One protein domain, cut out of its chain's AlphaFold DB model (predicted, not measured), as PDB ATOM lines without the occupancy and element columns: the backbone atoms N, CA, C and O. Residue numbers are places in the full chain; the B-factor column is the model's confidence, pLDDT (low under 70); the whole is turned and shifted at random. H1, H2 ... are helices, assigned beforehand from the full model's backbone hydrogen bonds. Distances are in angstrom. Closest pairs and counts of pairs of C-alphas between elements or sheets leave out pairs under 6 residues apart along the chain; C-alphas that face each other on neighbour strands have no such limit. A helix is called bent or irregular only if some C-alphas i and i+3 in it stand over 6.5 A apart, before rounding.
ATOM      1  N   CYS A 325      87.134  10.328  36.779       91.00
ATOM      2  CA  CYS A 325      87.274  11.495  35.907       91.00
ATOM      3  C   CYS A 325      88.678  11.598  35.292       91.00
ATOM      4  O   CYS A 325      88.813  11.804  34.088       91.00
ATOM      5  N   VAL A 326      89.727  11.419  36.106       88.44
ATOM      6  CA  VAL A 326      91.118  11.468  35.628       88.44
ATOM      7  C   VAL A 326      91.413  10.284  34.708       88.44
ATOM      8  O   VAL A 326      92.041  10.480  33.675       88.44
ATOM      9  N   ARG A 327      90.905   9.082  35.012       89.69
ATOM     10  CA  ARG A 327      91.066   7.914  34.126       89.69
ATOM     11  C   ARG A 327      90.410   8.124  32.756       89.69
ATOM     12  O   ARG A 327      91.014   7.780  31.745       89.69
ATOM     13  N   PHE A 328      89.215   8.722  32.708       92.12
ATOM     14  CA  PHE A 328      88.558   9.080  31.443       92.12
ATOM     15  C   PHE A 328      89.361  10.100  30.643       92.12
ATOM     16  O   PHE A 328      89.501   9.954  29.431       92.12
ATOM     17  N   PHE A 329      89.931  11.098  31.323       91.94
ATOM     18  CA  PHE A 329      90.803  12.066  30.677       91.94
ATOM     19  C   PHE A 329      92.055  11.412  30.075       91.94
ATOM     20  O   PHE A 329      92.405  11.750  28.952       91.94
ATOM     21  N   GLU A 330      92.718  10.490  30.782       87.94
ATOM     22  CA  GLU A 330      93.910   9.795  30.265       87.94
ATOM     23  C   GLU A 330      93.594   8.995  29.000       87.94
ATOM     24  O   GLU A 330      94.283   9.143  27.996       87.94
ATOM     25  N   GLU A 331      92.506   8.219  29.022       88.38
ATOM     26  CA  GLU A 331      92.045   7.455  27.859       88.38
ATOM     27  C   GLU A 331      91.731   8.374  26.672       88.38
ATOM     28  O   GLU A 331      92.235   8.159  25.571       88.38
ATOM     29  N   TRP A 332      90.972   9.446  26.907       92.12
ATOM     30  CA  TRP A 332      90.666  10.433  25.873       92.12
ATOM     31  C   TRP A 332      91.927  11.132  25.334       92.12
ATOM     32  O   TRP A 332      92.051  11.328  24.126       92.12
ATOM     33  N   ALA A 333      92.867  11.508  26.206       89.56
ATOM     34  CA  ALA A 333      94.081  12.235  25.842       89.56
ATOM     35  C   ALA A 333      95.019  11.383  24.978       89.56
ATOM     36  O   ALA A 333      95.520  11.869  23.963       89.56
ATOM     37  N   GLU A 334      95.210  10.112  25.343       83.88
ATOM     38  CA  GLU A 334      95.998   9.151  24.564       83.88
ATOM     39  C   GLU A 334      95.413   8.956  23.159       83.88
ATOM     40  O   GLU A 334      96.134   9.051  22.160       83.88
ATOM     41  N   GLU A 335      94.098   8.733  23.068       86.88
ATOM     42  CA  GLU A 335      93.397   8.559  21.793       86.88
ATOM     43  C   GLU A 335      93.459   9.829  20.934       86.88
ATOM     44  O   GLU A 335      93.756   9.765  19.738       86.88
ATOM     45  N   PHE A 336      93.254  10.998  21.546       91.75
ATOM     46  CA  PHE A 336      93.340  12.289  20.869       91.75
ATOM     47  C   PHE A 336      94.737  12.563  20.306       91.75
ATOM     48  O   PHE A 336      94.853  12.925  19.132       91.75
ATOM     49  N   CYS A 337      95.801  12.375  21.094       87.19
ATOM     50  CA  CYS A 337      97.162  12.626  20.619       87.19
ATOM     51  C   CYS A 337      97.573  11.653  19.512       87.19
ATOM     52  O   CYS A 337      98.192  12.086  18.533       87.19
ATOM     53  N   LYS A 338      97.188  10.372  19.621       86.38
ATOM     54  CA  LYS A 338      97.427   9.373  18.571       86.38
ATOM     55  C   LYS A 338      96.748   9.790  17.261       86.38
ATOM     56  O   LYS A 338      97.431   9.971  16.251       86.38
ATOM     57  N   LEU A 339      95.440  10.047  17.304       88.88
ATOM     58  CA  LEU A 339      94.650  10.407  16.126       88.88
ATOM     59  C   LEU A 339      95.124  11.724  15.491       88.88
ATOM     60  O   LEU A 339      95.265  11.824  14.271       88.88
ATOM     61  N   LYS A 340      95.439  12.737  16.310       91.94
ATOM     62  CA  LYS A 340      96.005  14.012  15.846       91.94
ATOM     63  C   LYS A 340      97.318  13.801  15.091       91.94
ATOM     64  O   LYS A 340      97.519  14.391  14.029       91.94
ATOM     65  N   LYS A 341      98.224  12.983  15.630       89.06
ATOM     66  CA  LYS A 341      99.518  12.686  15.005       89.06
ATOM     67  C   LYS A 341      99.337  12.001  13.652       89.06
ATOM     68  O   LYS A 341      99.939  12.440  12.673       89.06
ATOM     69  N   GLU A 342      98.483  10.984  13.590       87.25
ATOM     70  CA  GLU A 342      98.214  10.203  12.377       87.25
ATOM     71  C   GLU A 342      97.573  11.053  11.276       87.25
ATOM     72  O   GLU A 342      98.068  11.073  10.147       87.25
ATOM     73  N   LEU A 343      96.560  11.861  11.605       90.81
ATOM     74  CA  LEU A 343      95.983  12.819  10.655       90.81
ATOM     75  C   LEU A 343      97.006  13.870  10.205       90.81
ATOM     76  O   LEU A 343      97.005  14.274   9.044       90.81
ATOM     77  N   GLY A 344      97.909  14.296  11.092       89.94
ATOM     78  CA  GLY A 344      99.019  15.175  10.736       89.94
ATOM     79  C   GLY A 344      99.935  14.553   9.677       89.94
ATOM     80  O   GLY A 344     100.272  15.211   8.693       89.94
ATOM     81  N   GLU A 345     100.323  13.286   9.837       88.44
ATOM     82  CA  GLU A 345     101.108  12.572   8.816       88.44
ATOM     83  C   GLU A 345     100.333  12.405   7.503       88.44
ATOM     84  O   GLU A 345     100.902  12.558   6.418       88.44
ATOM     85  N   LEU A 346      99.016  12.187   7.576       88.12
ATOM     86  CA  LEU A 346      98.168  12.162   6.386       88.12
ATOM     87  C   LEU A 346      98.177  13.510   5.653       88.12
ATOM     88  O   LEU A 346      98.338  13.509   4.433       88.12
ATOM     89  N   ILE A 347      98.122  14.650   6.358       89.44
ATOM     90  CA  ILE A 347      98.289  15.984   5.745       89.44
ATOM     91  C   ILE A 347      99.616  16.057   4.983       89.44
ATOM     92  O   ILE A 347      99.636  16.481   3.829       89.44
ATOM     93  N   VAL A 348     100.721  15.611   5.588       87.25
ATOM     94  CA  VAL A 348     102.036  15.610   4.923       87.25
ATOM     95  C   VAL A 348     102.018  14.750   3.663       87.25
ATOM     96  O   VAL A 348     102.516  15.181   2.625       87.25
ATOM     97  N   SER A 349     101.426  13.558   3.730       86.00
ATOM     98  CA  SER A 349     101.381  12.636   2.592       86.00
ATOM     99  C   SER A 349     100.511  13.140   1.434       86.00
ATOM    100  O   SER A 349     100.901  12.993   0.277       86.00
ATOM    101  N   GLN A 350      99.358  13.755   1.725       86.56
ATOM    102  CA  GLN A 350      98.352  14.089   0.711       86.56
ATOM    103  C   GLN A 350      98.471  15.514   0.161       86.56
ATOM    104  O   GLN A 350      98.045  15.761  -0.967       86.56
ATOM    105  N   CYS A 351      99.025  16.453   0.933       84.44
ATOM    106  CA  CYS A 351      99.079  17.874   0.572       84.44
ATOM    107  C   CYS A 351     100.409  18.324  -0.044       84.44
ATOM    108  O   CYS A 351     100.572  19.499  -0.381       84.44
ATOM    109  N   LYS A 352     101.385  17.423  -0.163       73.19
ATOM    110  CA  LYS A 352     102.720  17.743  -0.666       73.19
ATOM    111  C   LYS A 352     102.716  17.852  -2.195       73.19
ATOM    112  O   LYS A 352     102.470  16.872  -2.888       73.19
ATOM    113  N   GLY A 353     103.015  19.042  -2.717       60.75
ATOM    114  CA  GLY A 353     103.175  19.312  -4.155       60.75
ATOM    115  C   GLY A 353     101.918  19.793  -4.895       60.75
ATOM    116  O   GLY A 353     102.059  20.531  -5.864       60.75
ATOM    117  N   ASP A 354     100.711  19.469  -4.424       62.88
ATOM    118  CA  ASP A 354      99.458  20.038  -4.938       62.88
ATOM    119  C   ASP A 354      98.407  20.135  -3.829       62.88
ATOM    120  O   ASP A 354      97.985  19.147  -3.231       62.88
ATOM    121  N   THR A 355      97.978  21.361  -3.554       56.09
ATOM    122  CA  THR A 355      97.067  21.668  -2.450       56.09
ATOM    123  C   THR A 355      95.621  21.850  -2.898       56.09
ATOM    124  O   THR A 355      94.768  22.188  -2.083       56.09
ATOM    125  N   THR A 356      95.366  21.626  -4.191       57.62
ATOM    126  CA  THR A 356      94.031  21.558  -4.797       57.62
ATOM    127  C   THR A 356      93.500  20.124  -4.884       57.62
ATOM    128  O   THR A 356      92.338  19.926  -5.224       57.62
ATOM    129  N   ASN A 357      94.316  19.129  -4.506       73.31
ATOM    130  CA  ASN A 357      93.908  17.733  -4.362       73.31
ATOM    131  C   ASN A 357      92.733  17.611  -3.371       73.31
ATOM    132  O   ASN A 357      92.822  18.070  -2.225       73.31
ATOM    133  N   GLU A 358      91.642  16.970  -3.797       80.00
ATOM    134  CA  GLU A 358      90.439  16.755  -2.982       80.00
ATOM    135  C   GLU A 358      90.766  16.021  -1.669       80.00
ATOM    136  O   GLU A 358      90.283  16.424  -0.610       80.00
ATOM    137  N   ASN A 359      91.688  15.047  -1.695       84.25
ATOM    138  CA  ASN A 359      92.136  14.332  -0.494       84.25
ATOM    139  C   ASN A 359      92.862  15.254   0.495       84.25
ATOM    140  O   ASN A 359      92.662  15.143   1.702       84.25
ATOM    141  N   CYS A 360      93.688  16.184   0.001       86.88
ATOM    142  CA  CYS A 360      94.360  17.161   0.860       86.88
ATOM    143  C   CYS A 360      93.336  18.071   1.544       86.88
ATOM    144  O   CYS A 360      93.384  18.268   2.757       86.88
ATOM    145  N   THR A 361      92.382  18.595   0.772       88.44
ATOM    146  CA  THR A 361      91.328  19.467   1.299       88.44
ATOM    147  C   THR A 361      90.492  18.736   2.353       88.44
ATOM    148  O   THR A 361      90.262  19.284   3.433       88.44
ATOM    149  N   GLY A 362      90.118  17.481   2.083       90.06
ATOM    150  CA  GLY A 362      89.369  16.632   3.008       90.06
ATOM    151  C   GLY A 362      90.112  16.352   4.315       90.06
ATOM    152  O   GLY A 362      89.596  16.652   5.389       90.06
ATOM    153  N   VAL A 363      91.355  15.860   4.256       91.62
ATOM    154  CA  VAL A 363      92.140  15.565   5.472       91.62
ATOM    155  C   VAL A 363      92.398  16.829   6.293       91.62
ATOM    156  O   VAL A 363      92.307  16.792   7.519       91.62
ATOM    157  N   CYS A 364      92.668  17.963   5.644       91.81
ATOM    158  CA  CYS A 364      92.798  19.243   6.333       91.81
ATOM    159  C   CYS A 364      91.512  19.624   7.077       91.81
ATOM    160  O   CYS A 364      91.571  19.963   8.258       91.81
ATOM    161  N   LYS A 365      90.346  19.524   6.430       92.06
ATOM    162  CA  LYS A 365      89.057  19.788   7.085       92.06
ATOM    163  C   LYS A 365      88.835  18.858   8.283       92.06
ATOM    164  O   LYS A 365      88.510  19.338   9.365       92.06
ATOM    165  N   ILE A 366      89.104  17.562   8.127       94.19
ATOM    166  CA  ILE A 366      88.969  16.566   9.199       94.19
ATOM    167  C   ILE A 366      89.894  16.880  10.380       94.19
ATOM    168  O   ILE A 366      89.444  16.862  11.525       94.19
ATOM    169  N   TYR A 367      91.162  17.215  10.120       93.94
ATOM    170  CA  TYR A 367      92.122  17.602  11.156       93.94
ATOM    171  C   TYR A 367      91.660  18.856  11.902       93.94
ATOM    172  O   TYR A 367      91.660  18.881  13.130       93.94
ATOM    173  N   LYS A 368      91.231  19.896  11.174       93.81
ATOM    174  CA  LYS A 368      90.712  21.128  11.779       93.81
ATOM    175  C   LYS A 368      89.521  20.830  12.688       93.81
ATOM    176  O   LYS A 368      89.530  21.240  13.847       93.81
ATOM    177  N   ASN A 369      88.555  20.068  12.177       92.25
ATOM    178  CA  ASN A 369      87.375  19.664  12.928       92.25
ATOM    179  C   ASN A 369      87.772  18.911  14.200       92.25
ATOM    180  O   ASN A 369      87.272  19.254  15.264       92.25
ATOM    181  N   LEU A 370      88.704  17.949  14.122       93.31
ATOM    182  CA  LEU A 370      89.201  17.217  15.293       93.31
ATOM    183  C   LEU A 370      89.707  18.170  16.383       93.31
ATOM    184  O   LEU A 370      89.326  18.017  17.542       93.31
ATOM    185  N   ILE A 371      90.552  19.140  16.025       93.31
ATOM    186  CA  ILE A 371      91.117  20.091  16.990       93.31
ATOM    187  C   ILE A 371      90.014  20.959  17.614       93.31
ATOM    188  O   ILE A 371      89.950  21.081  18.838       93.31
ATOM    189  N   GLU A 372      89.112  21.503  16.795       91.44
ATOM    190  CA  GLU A 372      88.035  22.395  17.245       91.44
ATOM    191  C   GLU A 372      87.001  21.677  18.130       91.44
ATOM    192  O   GLU A 372      86.575  22.234  19.142       91.44
ATOM    193  N   VAL A 373      86.622  20.432  17.811       89.12
ATOM    194  CA  VAL A 373      85.654  19.676  18.632       89.12
ATOM    195  C   VAL A 373      86.253  19.142  19.932       89.12
ATOM    196  O   VAL A 373      85.513  18.861  20.872       89.12
ATOM    197  N   SER A 374      87.579  18.988  19.991       92.31
ATOM    198  CA  SER A 374      88.275  18.378  21.130       92.31
ATOM    199  C   SER A 374      88.615  19.383  22.232       92.31
ATOM    200  O   SER A 374      88.688  19.012  23.405       92.31
ATOM    201  N   GLU A 375      88.774  20.666  21.893       92.88
ATOM    202  CA  GLU A 375      89.087  21.717  22.869       92.88
ATOM    203  C   GLU A 375      88.037  21.833  24.000       92.88
ATOM    204  O   GLU A 375      88.426  21.907  25.174       92.88
ATOM    205  N   PRO A 376      86.715  21.807  23.723       90.88
ATOM    206  CA  PRO A 376      85.705  21.823  24.777       90.88
ATOM    207  C   PRO A 376      85.804  20.622  25.722       90.88
ATOM    208  O   PRO A 376      85.618  20.789  26.927       90.88
ATOM    209  N   TYR A 377      86.142  19.430  25.215       90.62
ATOM    210  CA  TYR A 377      86.326  18.244  26.058       90.62
ATOM    211  C   TYR A 377      87.476  18.448  27.039       90.62
ATOM    212  O   TYR A 377      87.286  18.275  28.243       90.62
ATOM    213  N   PHE A 378      88.630  18.922  26.559       91.56
ATOM    214  CA  PHE A 378      89.775  19.240  27.414       91.56
ATOM    215  C   PHE A 378      89.423  20.258  28.512       91.56
ATOM    216  O   PHE A 378      89.726  20.050  29.690       91.56
ATOM    217  N   LYS A 379      88.747  21.356  28.143       91.31
ATOM    218  CA  LYS A 379      88.318  22.407  29.087       91.31
ATOM    219  C   LYS A 379      87.352  21.866  30.144       91.31
ATOM    220  O   LYS A 379      87.477  22.221  31.323       91.31
ATOM    221  N   ASN A 380      86.439  20.983  29.743       92.12
ATOM    222  CA  ASN A 380      85.502  20.334  30.651       92.12
ATOM    223  C   ASN A 380      86.232  19.387  31.604       92.12
ATOM    224  O   ASN A 380      86.043  19.520  32.808       92.12
ATOM    225  N   TYR A 381      87.134  18.526  31.121       92.56
ATOM    226  CA  TYR A 381      87.940  17.653  31.983       92.56
ATOM    227  C   TYR A 381      88.755  18.445  33.014       92.56
ATOM    228  O   TYR A 381      88.689  18.155  34.207       92.56
ATOM    229  N   LYS A 382      89.448  19.507  32.583       89.12
ATOM    230  CA  LYS A 382      90.239  20.384  33.467       89.12
ATOM    231  C   LYS A 382      89.407  21.000  34.596       89.12
ATOM    232  O   LYS A 382      89.922  21.243  35.686       89.12
ATOM    233  N   THR A 383      88.139  21.291  34.321       90.06
ATOM    234  CA  THR A 383      87.228  21.941  35.271       90.06
ATOM    235  C   THR A 383      86.536  20.919  36.169       90.06
ATOM    236  O   THR A 383      86.559  21.056  37.388       90.06
ATOM    237  N   ILE A 384      85.958  19.879  35.569       90.44
ATOM    238  CA  ILE A 384      85.181  18.841  36.243       90.44
ATOM    239  C   ILE A 384      86.100  17.982  37.110       90.44
ATOM    240  O   ILE A 384      85.825  17.822  38.290       90.44
ATOM    241  N   CYS A 385      87.235  17.497  36.600       89.56
ATOM    242  CA  CYS A 385      88.106  16.614  37.385       89.56
ATOM    243  C   CYS A 385      88.799  17.315  38.561       89.56
ATOM    244  O   CYS A 385      89.318  16.637  39.442       89.56
ATOM    245  N   ALA A 386      88.794  18.651  38.596       87.19
ATOM    246  CA  ALA A 386      89.297  19.446  39.712       87.19
ATOM    247  C   ALA A 386      88.267  19.647  40.840       87.19
ATOM    248  O   ALA A 386      88.635  20.121  41.916       87.19
ATOM    249  N   ASP A 387      86.993  19.321  40.608       88.06
ATOM    250  CA  ASP A 387      85.916  19.486  41.582       88.06
ATOM    251  C   ASP A 387      85.863  18.283  42.538       88.06
ATOM    252  O   ASP A 387      85.800  17.121  42.120       88.06
ATOM    253  N   ARG A 388      85.862  18.569  43.848       86.25
ATOM    254  CA  ARG A 388      85.882  17.547  44.905       86.25
ATOM    255  C   ARG A 388      84.726  16.568  44.819       86.25
ATOM    256  O   ARG A 388      84.880  15.446  45.285       86.25
ATOM    257  N   LYS A 389      83.582  16.939  44.234       86.19
ATOM    258  CA  LYS A 389      82.458  16.000  44.125       86.19
ATOM    259  C   LYS A 389      82.787  14.774  43.260       86.19
ATOM    260  O   LYS A 389      82.189  13.725  43.470       86.19
ATOM    261  N   TYR A 390      83.762  14.871  42.350       86.12
ATOM    262  CA  TYR A 390      84.163  13.781  41.448       86.12
ATOM    263  C   TYR A 390      85.493  13.116  41.833       86.12
ATOM    264  O   TYR A 390      86.046  12.337  41.057       86.12
ATOM    265  N   SER A 391      86.025  13.405  43.022       74.69
ATOM    266  CA  SER A 391      87.281  12.822  43.517       74.69
ATOM    267  C   SER A 391      87.188  11.318  43.795       74.69
ATOM    268  O   SER A 391      88.209  10.641  43.854       74.69
ATOM    269  N   GLY A 392      85.976  10.803  44.033       66.88
ATOM    270  CA  GLY A 392      85.744   9.451  44.543       66.88
ATOM    271  C   GLY A 392      86.035   9.277  46.044       66.88
ATOM    272  O   GLY A 392      85.710   8.225  46.589       66.88
ATOM    273  N   THR A 393      86.588  10.288  46.737       63.91
ATOM    274  CA  THR A 393      86.864  10.254  48.189       63.91
ATOM    275  C   THR A 393      86.585  11.600  48.876       63.91
ATOM    276  O   THR A 393      86.816  12.672  48.318       63.91
ATOM    277  N   SER A 394      86.131  11.580  50.131       58.81
ATOM    278  CA  SER A 394      85.838  12.810  50.886       58.81
ATOM    279  C   SER A 394      87.082  13.543  51.409       58.81
ATOM    280  O   SER A 394      86.954  14.639  51.951       58.81
ATOM    281  N   THR A 395      88.274  12.947  51.293       65.44
ATOM    282  CA  THR A 395      89.519  13.457  51.894       65.44
ATOM    283  C   THR A 395      90.408  14.226  50.918       65.44
ATOM    284  O   THR A 395      91.236  15.011  51.371       65.44
ATOM    285  N   THR A 396      90.241  14.042  49.604       73.94
ATOM    286  CA  THR A 396      91.074  14.708  48.588       73.94
ATOM    287  C   THR A 396      90.695  16.183  48.408       73.94
ATOM    288  O   THR A 396      89.523  16.550  48.284       73.94
ATOM    289  N   THR A 397      91.700  17.051  48.367       79.38
ATOM    290  CA  THR A 397      91.557  18.493  48.141       79.38
ATOM    291  C   THR A 397      91.491  18.836  46.648       79.38
ATOM    292  O   THR A 397      92.026  18.124  45.803       79.38
ATOM    293  N   GLU A 398      90.899  19.983  46.293       79.50
ATOM    294  CA  GLU A 398      90.904  20.475  44.897       79.50
ATOM    295  C   GLU A 398      92.320  20.664  44.343       79.50
ATOM    296  O   GLU A 398      92.547  20.472  43.153       79.50
ATOM    297  N   SER A 399      93.282  21.039  45.191       73.50
ATOM    298  CA  SER A 399      94.674  21.205  44.772       73.50
ATOM    299  C   SER A 399      95.288  19.868  44.361       73.50
ATOM    300  O   SER A 399      95.961  19.800  43.337       73.50
ATOM    301  N   GLU A 400      95.029  18.802  45.120       76.50
ATOM    302  CA  GLU A 400      95.496  17.450  44.791       76.50
ATOM    303  C   GLU A 400      94.827  16.922  43.519       76.50
ATOM    304  O   GLU A 400      95.497  16.319  42.687       76.50
ATOM    305  N   LEU A 401      93.539  17.210  43.313       77.88
ATOM    306  CA  LEU A 401      92.823  16.842  42.087       77.88
ATOM    307  C   LEU A 401      93.352  17.586  40.859       77.88
ATOM    308  O   LEU A 401      93.592  16.976  39.819       77.88
ATOM    309  N   ARG A 402      93.599  18.897  40.986       77.25
ATOM    310  CA  ARG A 402      94.249  19.696  39.936       77.25
ATOM    311  C   ARG A 402      95.632  19.153  39.618       77.25
ATOM    312  O   ARG A 402      95.972  19.042  38.447       77.25
ATOM    313  N   GLN A 403      96.408  18.792  40.637       76.25
ATOM    314  CA  GLN A 403      97.733  18.219  40.438       76.25
ATOM    315  C   GLN A 403      97.659  16.842  39.774       76.25
ATOM    316  O   GLN A 403      98.420  16.586  38.850       76.25
ATOM    317  N   SER A 404      96.715  15.990  40.182       76.88
ATOM    318  CA  SER A 404      96.458  14.688  39.558       76.88
ATOM    319  C   SER A 404      96.092  14.838  38.079       76.88
ATOM    320  O   SER A 404      96.673  14.158  37.237       76.88
ATOM    321  N   PHE A 405      95.219  15.795  37.750       78.81
ATOM    322  CA  PHE A 405      94.880  16.132  36.369       78.81
ATOM    323  C   PHE A 405      96.087  16.660  35.580       78.81
ATOM    324  O   PHE A 405      96.318  16.224  34.459       78.81
ATOM    325  N   ILE A 406      96.888  17.566  36.153       72.56
ATOM    326  CA  ILE A 406      98.108  18.085  35.508       72.56
ATOM    327  C   ILE A 406      99.101  16.950  35.244       72.56
ATOM    328  O   ILE A 406      99.661  16.872  34.157       72.56
ATOM    329  N   THR A 407      99.301  16.054  36.211       74.50
ATOM    330  CA  THR A 407     100.170  14.886  36.052       74.50
ATOM    331  C   THR A 407      99.666  13.977  34.935       74.50
ATOM    332  O   THR A 407     100.455  13.613  34.068       74.50
ATOM    333  N   ALA A 408      98.365  13.677  34.911       74.38
ATOM    334  CA  ALA A 408      97.735  12.898  33.850       74.38
ATOM    335  C   ALA A 408      97.869  13.571  32.474       74.38
ATOM    336  O   ALA A 408      98.107  12.896  31.475       74.38
ATOM    337  N   ALA A 409      97.746  14.901  32.403       73.12
ATOM    338  CA  ALA A 409      97.900  15.656  31.160       73.12
ATOM    339  C   ALA A 409      99.347  15.605  30.673       73.12
ATOM    340  O   ALA A 409      99.596  15.297  29.512       73.12
ATOM    341  N   ASN A 410     100.303  15.808  31.575       69.06
ATOM    342  CA  ASN A 410     101.721  15.744  31.253       69.06
ATOM    343  C   ASN A 410     102.165  14.340  30.822       69.06
ATOM    344  O   ASN A 410     103.070  14.242  30.004       69.06
ATOM    345  N   SER A 411     101.562  13.263  31.344       71.25
ATOM    346  CA  SER A 411     101.901  11.891  30.942       71.25
ATOM    347  C   SER A 411     101.212  11.462  29.649       71.25
ATOM    348  O   SER A 411     101.838  10.843  28.790       71.25
ATOM    349  N   SER A 412      99.931  11.799  29.505       74.12
ATOM    350  CA  SER A 412      99.061  11.245  28.460       74.12
ATOM    351  C   SER A 412      99.021  12.114  27.205       74.12
ATOM    352  O   SER A 412      98.644  11.634  26.141       74.12
ATOM    353  N   MET A 413      99.440  13.384  27.301       76.56
ATOM    354  CA  MET A 413      99.495  14.310  26.164       76.56
ATOM    355  C   MET A 413     100.895  14.499  25.569       76.56
ATOM    356  O   MET A 413     101.100  15.385  24.742       76.56
ATOM    357  N   THR A 414     101.866  13.673  25.958       65.75
ATOM    358  CA  THR A 414     103.263  13.768  25.491       65.75
ATOM    359  C   THR A 414     103.387  13.736  23.965       65.75
ATOM    360  O   THR A 414     104.134  14.521  23.382       65.75
ATOM    361  N   ASP A 415     102.588  12.901  23.300       67.94
ATOM    362  CA  ASP A 415     102.605  12.752  21.843       67.94
ATOM    363  C   ASP A 415     101.865  13.875  21.085       67.94
ATOM    364  O   ASP A 415     101.939  13.949  19.856       67.94
ATOM    365  N   CYS A 416     101.173  14.785  21.780       72.81
ATOM    366  CA  CYS A 416     100.387  15.843  21.141       72.81
ATOM    367  C   CYS A 416     101.234  16.992  20.552       72.81
ATOM    368  O   CYS A 416     100.800  17.610  19.571       72.81
ATOM    369  N   CYS A 417     102.414  17.283  21.125       71.75
ATOM    370  CA  CYS A 417     103.244  18.466  20.820       71.75
ATOM    371  C   CYS A 417     104.706  18.108  20.454       71.75
ATOM    372  O   CYS A 417     105.649  18.769  20.873       71.75
ATOM    373  N   THR A 418     104.956  17.039  19.696       62.59
ATOM    374  CA  THR A 418     106.328  16.500  19.557       62.59
ATOM    375  C   THR A 418     107.233  17.239  18.562       62.59
ATOM    376  O   THR A 418     108.446  17.032  18.567       62.59
ATOM    377  N   GLU A 419     106.681  18.061  17.663       63.94
ATOM    378  CA  GLU A 419     107.414  18.556  16.484       63.94
ATOM    379  C   GLU A 419     108.244  19.822  16.717       63.94
ATOM    380  O   GLU A 419     109.262  20.003  16.048       63.94
ATOM    381  N   LEU A 420     107.818  20.695  17.632       68.44
ATOM    382  CA  LEU A 420     108.505  21.950  17.975       68.44
ATOM    383  C   LEU A 420     108.629  22.133  19.500       68.44
ATOM    384  O   LEU A 420     108.742  23.257  19.994       68.44
ATOM    385  N   GLY A 421     108.629  21.011  20.226       67.44
ATOM    386  CA  GLY A 421     108.658  20.961  21.685       67.44
ATOM    387  C   GLY A 421     107.302  21.245  22.326       67.44
ATOM    388  O   GLY A 421     106.293  21.415  21.642       67.44
ATOM    389  N   ASP A 422     107.304  21.314  23.656       72.19
ATOM    390  CA  ASP A 422     106.084  21.432  24.450       72.19
ATOM    391  C   ASP A 422     105.230  22.632  24.026       72.19
ATOM    392  O   ASP A 422     105.718  23.758  23.842       72.19
ATOM    393  N   CYS A 423     103.933  22.373  23.885       74.56
ATOM    394  CA  CYS A 423     102.940  23.364  23.517       74.56
ATOM    395  C   CYS A 423     101.940  23.559  24.658       74.56
ATOM    396  O   CYS A 423     101.553  22.603  25.331       74.56
ATOM    397  N   SER A 424     101.544  24.809  24.917       81.56
ATOM    398  CA  SER A 424     100.476  25.073  25.887       81.56
ATOM    399  C   SER A 424      99.135  24.548  25.349       81.56
ATOM    400  O   SER A 424      98.993  24.386  24.135       81.56
ATOM    401  N   PRO A 425      98.115  24.319  26.196       81.19
ATOM    402  CA  PRO A 425      96.785  23.945  25.717       81.19
ATOM    403  C   PRO A 425      96.227  24.917  24.665       81.19
ATOM    404  O   PRO A 425      95.642  24.494  23.674       81.19
ATOM    405  N   GLU A 426      96.470  26.217  24.829       86.00
ATOM    406  CA  GLU A 426      96.063  27.243  23.864       86.00
ATOM    407  C   GLU A 426      96.767  27.057  22.510       86.00
ATOM    408  O   GLU A 426      96.157  27.247  21.461       86.00
ATOM    409  N   GLN A 427      98.034  26.635  22.521       86.62
ATOM    410  CA  GLN A 427      98.800  26.336  21.308       86.62
ATOM    411  C   GLN A 427      98.403  25.000  20.674       86.62
ATOM    412  O   GLN A 427      98.422  24.866  19.451       86.62
ATOM    413  N   LEU A 428      98.025  24.015  21.488       88.00
ATOM    414  CA  LEU A 428      97.568  22.710  21.028       88.00
ATOM    415  C   LEU A 428      96.254  22.815  20.252       88.00
ATOM    416  O   LEU A 428      96.120  22.215  19.185       88.00
ATOM    417  N   PHE A 429      95.301  23.587  20.780       91.94
ATOM    418  CA  PHE A 429      93.958  23.707  20.212       91.94
ATOM    419  C   PHE A 429      93.794  24.846  19.203       91.94
ATOM    420  O   PHE A 429      92.730  25.005  18.609       91.94
ATOM    421  N   ASN A 430      94.853  25.608  18.938       90.06
ATOM    422  CA  ASN A 430      94.868  26.577  17.856       90.06
ATOM    423  C   ASN A 430      95.568  25.984  16.626       90.06
ATOM    424  O   ASN A 430      96.796  25.898  16.564       90.06
ATOM    425  N   VAL A 431      94.784  25.618  15.606       88.62
ATOM    426  CA  VAL A 431      95.279  25.025  14.344       88.62
ATOM    427  C   VAL A 431      96.272  25.915  13.588       88.62
ATOM    428  O   VAL A 431      96.955  25.457  12.676       88.62
ATOM    429  N   LYS A 432      96.353  27.196  13.950       84.19
ATOM    430  CA  LYS A 432      97.222  28.196  13.328       84.19
ATOM    431  C   LYS A 432      98.578  28.335  14.026       84.19
ATOM    432  O   LYS A 432      99.499  28.904  13.442       84.19
ATOM    433  N   GLU A 433      98.713  27.803  15.240       84.06
ATOM    434  CA  GLU A 433      99.954  27.836  16.015       84.06
ATOM    435  C   GLU A 433     100.942  26.777  15.528       84.06
ATOM    436  O   GLU A 433     100.581  25.653  15.170       84.06
ATOM    437  N   ASP A 434     102.224  27.129  15.532       77.44
ATOM    438  CA  ASP A 434     103.288  26.248  15.068       77.44
ATOM    439  C   ASP A 434     103.550  25.097  16.050       77.44
ATOM    440  O   ASP A 434     103.575  23.939  15.632       77.44
ATOM    441  N   LYS A 435     103.680  25.374  17.351       77.94
ATOM    442  CA  LYS A 435     104.077  24.364  18.348       77.94
ATOM    443  C   LYS A 435     103.153  23.147  18.433       77.94
ATOM    444  O   LYS A 435     103.625  22.043  18.683       77.94
ATOM    445  N   GLY A 436     101.857  23.345  18.195       78.75
ATOM    446  CA  GLY A 436     100.868  22.269  18.187       78.75
ATOM    447  C   GLY A 436     100.519  21.755  16.792       78.75
ATOM    448  O   GLY A 436     100.228  20.572  16.642       78.75
ATOM    449  N   ASN A 437     100.524  22.607  15.763       89.00
ATOM    450  CA  ASN A 437      99.815  22.325  14.509       89.00
ATOM    451  C   ASN A 437     100.615  22.702  13.251       89.00
ATOM    452  O   ASN A 437     100.032  23.006  12.210       89.00
ATOM    453  N   ILE A 438     101.951  22.640  13.313       87.31
ATOM    454  CA  ILE A 438     102.839  23.057  12.215       87.31
ATOM    455  C   ILE A 438     102.486  22.427  10.856       87.31
ATOM    456  O   ILE A 438     102.392  23.149   9.866       87.31
ATOM    457  N   LYS A 439     102.207  21.120  10.781       88.75
ATOM    458  CA  LYS A 439     101.836  20.443   9.522       88.75
ATOM    459  C   LYS A 439     100.580  21.047   8.893       88.75
ATOM    460  O   LYS A 439     100.582  21.364   7.705       88.75
ATOM    461  N   TYR A 440      99.544  21.277   9.699       90.00
ATOM    462  CA  TYR A 440      98.319  21.940   9.254       90.00
ATOM    463  C   TYR A 440      98.600  23.385   8.822       90.00
ATOM    464  O   TYR A 440      98.267  23.770   7.701       90.00
ATOM    465  N   LYS A 441      99.273  24.170   9.677       88.62
ATOM    466  CA  LYS A 441      99.633  25.572   9.410       88.62
ATOM    467  C   LYS A 441     100.347  25.728   8.066       88.62
ATOM    468  O   LYS A 441     100.043  26.671   7.340       88.62
ATOM    469  N   CYS A 442     101.274  24.823   7.755       86.31
ATOM    470  CA  CYS A 442     102.127  24.894   6.573       86.31
ATOM    471  C   CYS A 442     101.469  24.351   5.298       86.31
ATOM    472  O   CYS A 442     101.655  24.926   4.225       86.31
ATOM    473  N   LEU A 443     100.721  23.246   5.390       86.88
ATOM    474  CA  LEU A 443     100.289  22.479   4.215       86.88
ATOM    475  C   LEU A 443      98.808  22.627   3.872       86.88
ATOM    476  O   LEU A 443      98.441  22.436   2.711       86.88
ATOM    477  N   CYS A 444      97.956  23.013   4.821       88.06
ATOM    478  CA  CYS A 444      96.520  23.113   4.576       88.06
ATOM    479  C   CYS A 444      96.115  24.449   3.931       88.06
ATOM    480  O   CYS A 444      96.738  25.476   4.205       88.06
ATOM    481  N   PRO A 445      95.076  24.483   3.069       82.94
ATOM    482  CA  PRO A 445      94.608  25.710   2.407       82.94
ATOM    483  C   PRO A 445      94.249  26.849   3.373       82.94
ATOM    484  O   PRO A 445      94.515  28.018   3.101       82.94
ATOM    485  N   GLU A 446      93.671  26.511   4.526       82.12
ATOM    486  CA  GLU A 446      93.284  27.490   5.543       82.12
ATOM    487  C   GLU A 446      94.398  27.858   6.530       82.12
ATOM    488  O   GLU A 446      94.200  28.782   7.328       82.12
ATOM    489  N   GLY A 447      95.547  27.176   6.466       80.62
ATOM    490  CA  GLY A 447      96.714  27.452   7.297       80.62
ATOM    491  C   GLY A 447      97.253  28.866   7.069       80.62
ATOM    492  O   GLY A 447      97.257  29.378   5.946       80.62
ATOM    493  N   GLU A 448      97.697  29.530   8.141       74.94
ATOM    494  CA  GLU A 448      98.141  30.931   8.060       74.94
ATOM    495  C   GLU A 448      99.344  31.124   7.141       74.94
ATOM    496  O   GLU A 448      99.456  32.170   6.503       74.94
ATOM    497  N   TYR A 449     100.187  30.097   7.001       76.38
ATOM    498  CA  TYR A 449     101.373  30.162   6.160       76.38
ATOM    499  C   TYR A 449     101.046  30.466   4.690       76.38
ATOM    500  O   TYR A 449     101.710  31.283   4.065       76.38
ATOM    501  N   LYS A 450     100.008  29.850   4.117       68.62
ATOM    502  CA  LYS A 450      99.674  30.063   2.699       68.62
ATOM    503  C   LYS A 450      99.043  31.419   2.421       68.62
ATOM    504  O   LYS A 450      99.218  31.960   1.334       68.62
ATOM    505  N   LYS A 451      98.285  31.941   3.388       67.50
ATOM    506  CA  LYS A 451      97.609  33.240   3.276       67.50
ATOM    507  C   LYS A 451      98.604  34.386   3.406       67.50
ATOM    508  O   LYS A 451      98.513  35.360   2.670       67.50
ATOM    509  N   GLU A 452      99.558  34.248   4.319       67.81
ATOM    510  CA  GLU A 452     100.585  35.249   4.581       67.81
ATOM    511  C   GLU A 452     101.948  34.564   4.786       67.81
ATOM    512  O   GLU A 452     102.403  34.418   5.922       67.81
ATOM    513  N   PRO A 453     102.636  34.156   3.700       67.38
ATOM    514  CA  PRO A 453     103.940  33.488   3.786       67.38
ATOM    515  C   PRO A 453     104.994  34.301   4.544       67.38
ATOM    516  O   PRO A 453     105.906  33.744   5.144       67.38
ATOM    517  N   THR A 454     104.830  35.624   4.565       65.25
ATOM    518  CA  THR A 454     105.664  36.588   5.289       65.25
ATOM    519  C   THR A 454     105.551  36.492   6.816       65.25
ATOM    520  O   THR A 454     106.391  37.065   7.505       65.25
ATOM    521  N   LYS A 455     104.549  35.781   7.362       65.00
ATOM    522  CA  LYS A 455     104.390  35.524   8.807       65.00
ATOM    523  C   LYS A 455     105.227  34.348   9.326       65.00
ATOM    524  O   LYS A 455     105.326  34.178  10.538       65.00
ATOM    525  N   ASP A 456     105.824  33.530   8.456       68.88
ATOM    526  CA  ASP A 456     106.778  32.482   8.855       68.88
ATOM    527  C   ASP A 456     108.200  33.046   8.902       68.88
ATOM    528  O   ASP A 456     109.032  32.763   8.048       68.88
ATOM    529  N   THR A 457     108.463  33.891   9.899       62.03
ATOM    530  CA  THR A 457     109.745  34.602  10.062       62.03
ATOM    531  C   THR A 457     110.937  33.674  10.286       62.03
ATOM    532  O   THR A 457     112.070  34.071  10.033       62.03
ATOM    533  N   ASP A 458     110.672  32.450  10.748       70.44
ATOM    534  CA  ASP A 458     111.679  31.460  11.135       70.44
ATOM    535  C   ASP A 458     111.804  30.323  10.105       70.44
ATOM    536  O   ASP A 458     112.465  29.321  10.381       70.44
ATOM    537  N   ASN A 459     111.139  30.433   8.946       73.19
ATOM    538  CA  ASN A 459     111.152  29.414   7.892       73.19
ATOM    539  C   ASN A 459     110.725  28.002   8.363       73.19
ATOM    540  O   ASN A 459     111.111  26.979   7.786       73.19
ATOM    541  N   LYS A 460     109.881  27.906   9.398       79.62
ATOM    542  CA  LYS A 460     109.458  26.633  10.014       79.62
ATOM    543  C   LYS A 460     108.679  25.746   9.047       79.62
ATOM    544  O   LYS A 460     108.681  24.520   9.203       79.62
ATOM    545  N   CYS A 461     108.027  26.343   8.049       80.56
ATOM    546  CA  CYS A 461     107.287  25.616   7.031       80.56
ATOM    547  C   CYS A 461     108.154  25.089   5.884       80.56
ATOM    548  O   CYS A 461     107.666  24.277   5.100       80.56
ATOM    549  N   GLU A 462     109.424  25.495   5.768       75.31
ATOM    550  CA  GLU A 462     110.276  25.120   4.629       75.31
ATOM    551  C   GLU A 462     110.523  23.616   4.519       75.31
ATOM    552  O   GLU A 462     110.434  23.072   3.418       75.31
ATOM    553  N   LYS A 463     110.687  22.911   5.648       73.94
ATOM    554  CA  LYS A 463     110.845  21.443   5.673       73.94
ATOM    555  C   LYS A 463     109.660  20.667   5.077       73.94
ATOM    556  O   LYS A 463     109.800  19.483   4.787       73.94
ATOM    557  N   TYR A 464     108.512  21.318   4.887       72.75
ATOM    558  CA  TYR A 464     107.309  20.709   4.322       72.75
ATOM    559  C   TYR A 464     107.015  21.169   2.873       72.75
ATOM    560  O   TYR A 464     106.099  20.631   2.257       72.75
ATOM    561  N   LYS A 465     107.773  22.129   2.307       62.09
ATOM    562  CA  LYS A 465     107.531  22.724   0.968       62.09
ATOM    563  C   LYS A 465     108.096  21.925  -0.212       62.09
ATOM    564  O   LYS A 465     107.504  21.950  -1.287       62.09
TER     565      LYS A 465
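Overview. This is residues 325 to 465 of the 944 residues of the protein "Erythrocyte membrane protein 1 (PfEMP1), truncated, putative" of Plasmodium sp (UniProt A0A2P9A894). A long helical hairpin, H1 and the bent but nearly straight H2, runs along the longest axis; the chain then returns beside it through H3, H4 and H6, which pack on H1. H1, H2a and H6 form an up-and-down bundle, each running against the one before. The printed part has 141 residues with seven named helices, H1 to H7 in order, and no named strand: all helix. It is only just compact, close to loose (radius of gyration of the C-alphas 17.2 A), and only just elongated, spanning 58 by 29 by 19 A.

Arrangement. Begin at H1, residues 325 to 351. By its hydrogen bonds H2, residues 358 to 384, is one helix, but it is bent, with C-alphas 373 and 376 6.5 A apart; its arms are H2a, 358 to 373, and H2b, 376 to 384. H1 and H2a make a hairpin, opposite ways at a shallow tilt of 21 degrees; Cys 351 and Cys 360 have the closest C-alphas, 4.8 A. H2b touches H1, closest C-alphas Phe 329 and Tyr 381, 6.4 A. H3, residues 398 to 412, touches H1 at Glu 334 and Ser 412, closest C-alphas 5.4 A. H4, residues 414 to 417, touches H1, closest C-alphas Cys 337 and Cys 416, 4.6 A. H6, residues 434 to 443, touches H1 through residues 344 to 351 alone, closest C-alphas Cys 351 and Leu 443, 6.0 A. H5, residues 425 to 428, and H7, residues 448 to 451, touch H6 only at the corner, closest C-alphas Leu 428 and Gly 436, 4.4 A, and Cys 442 and Tyr 449, 5.3 A. Every O i to N i+4 pair is within hydrogen-bond range in H1, H2a, H2b and H3, and 4 of 6 in H6.

Along the chain. Find C-alpha 325 at (87.274, 11.495, 35.907); H1 runs 37.8 A from there. H2a spans 22.3 A and H3 20.5 A. H7 ends at C-alpha 451, (97.609, 33.240, 3.276).

Size, cuts and confidence. The farthest C-alphas, Gly 353 and Ser 394, are 58.1 A apart. The link H2 to H3 is long; the printed part has no cut. Mean pLDDT of the printed part is 81.2; look for values under 70 at, among others, residues 392 to 395 and 450 to 457.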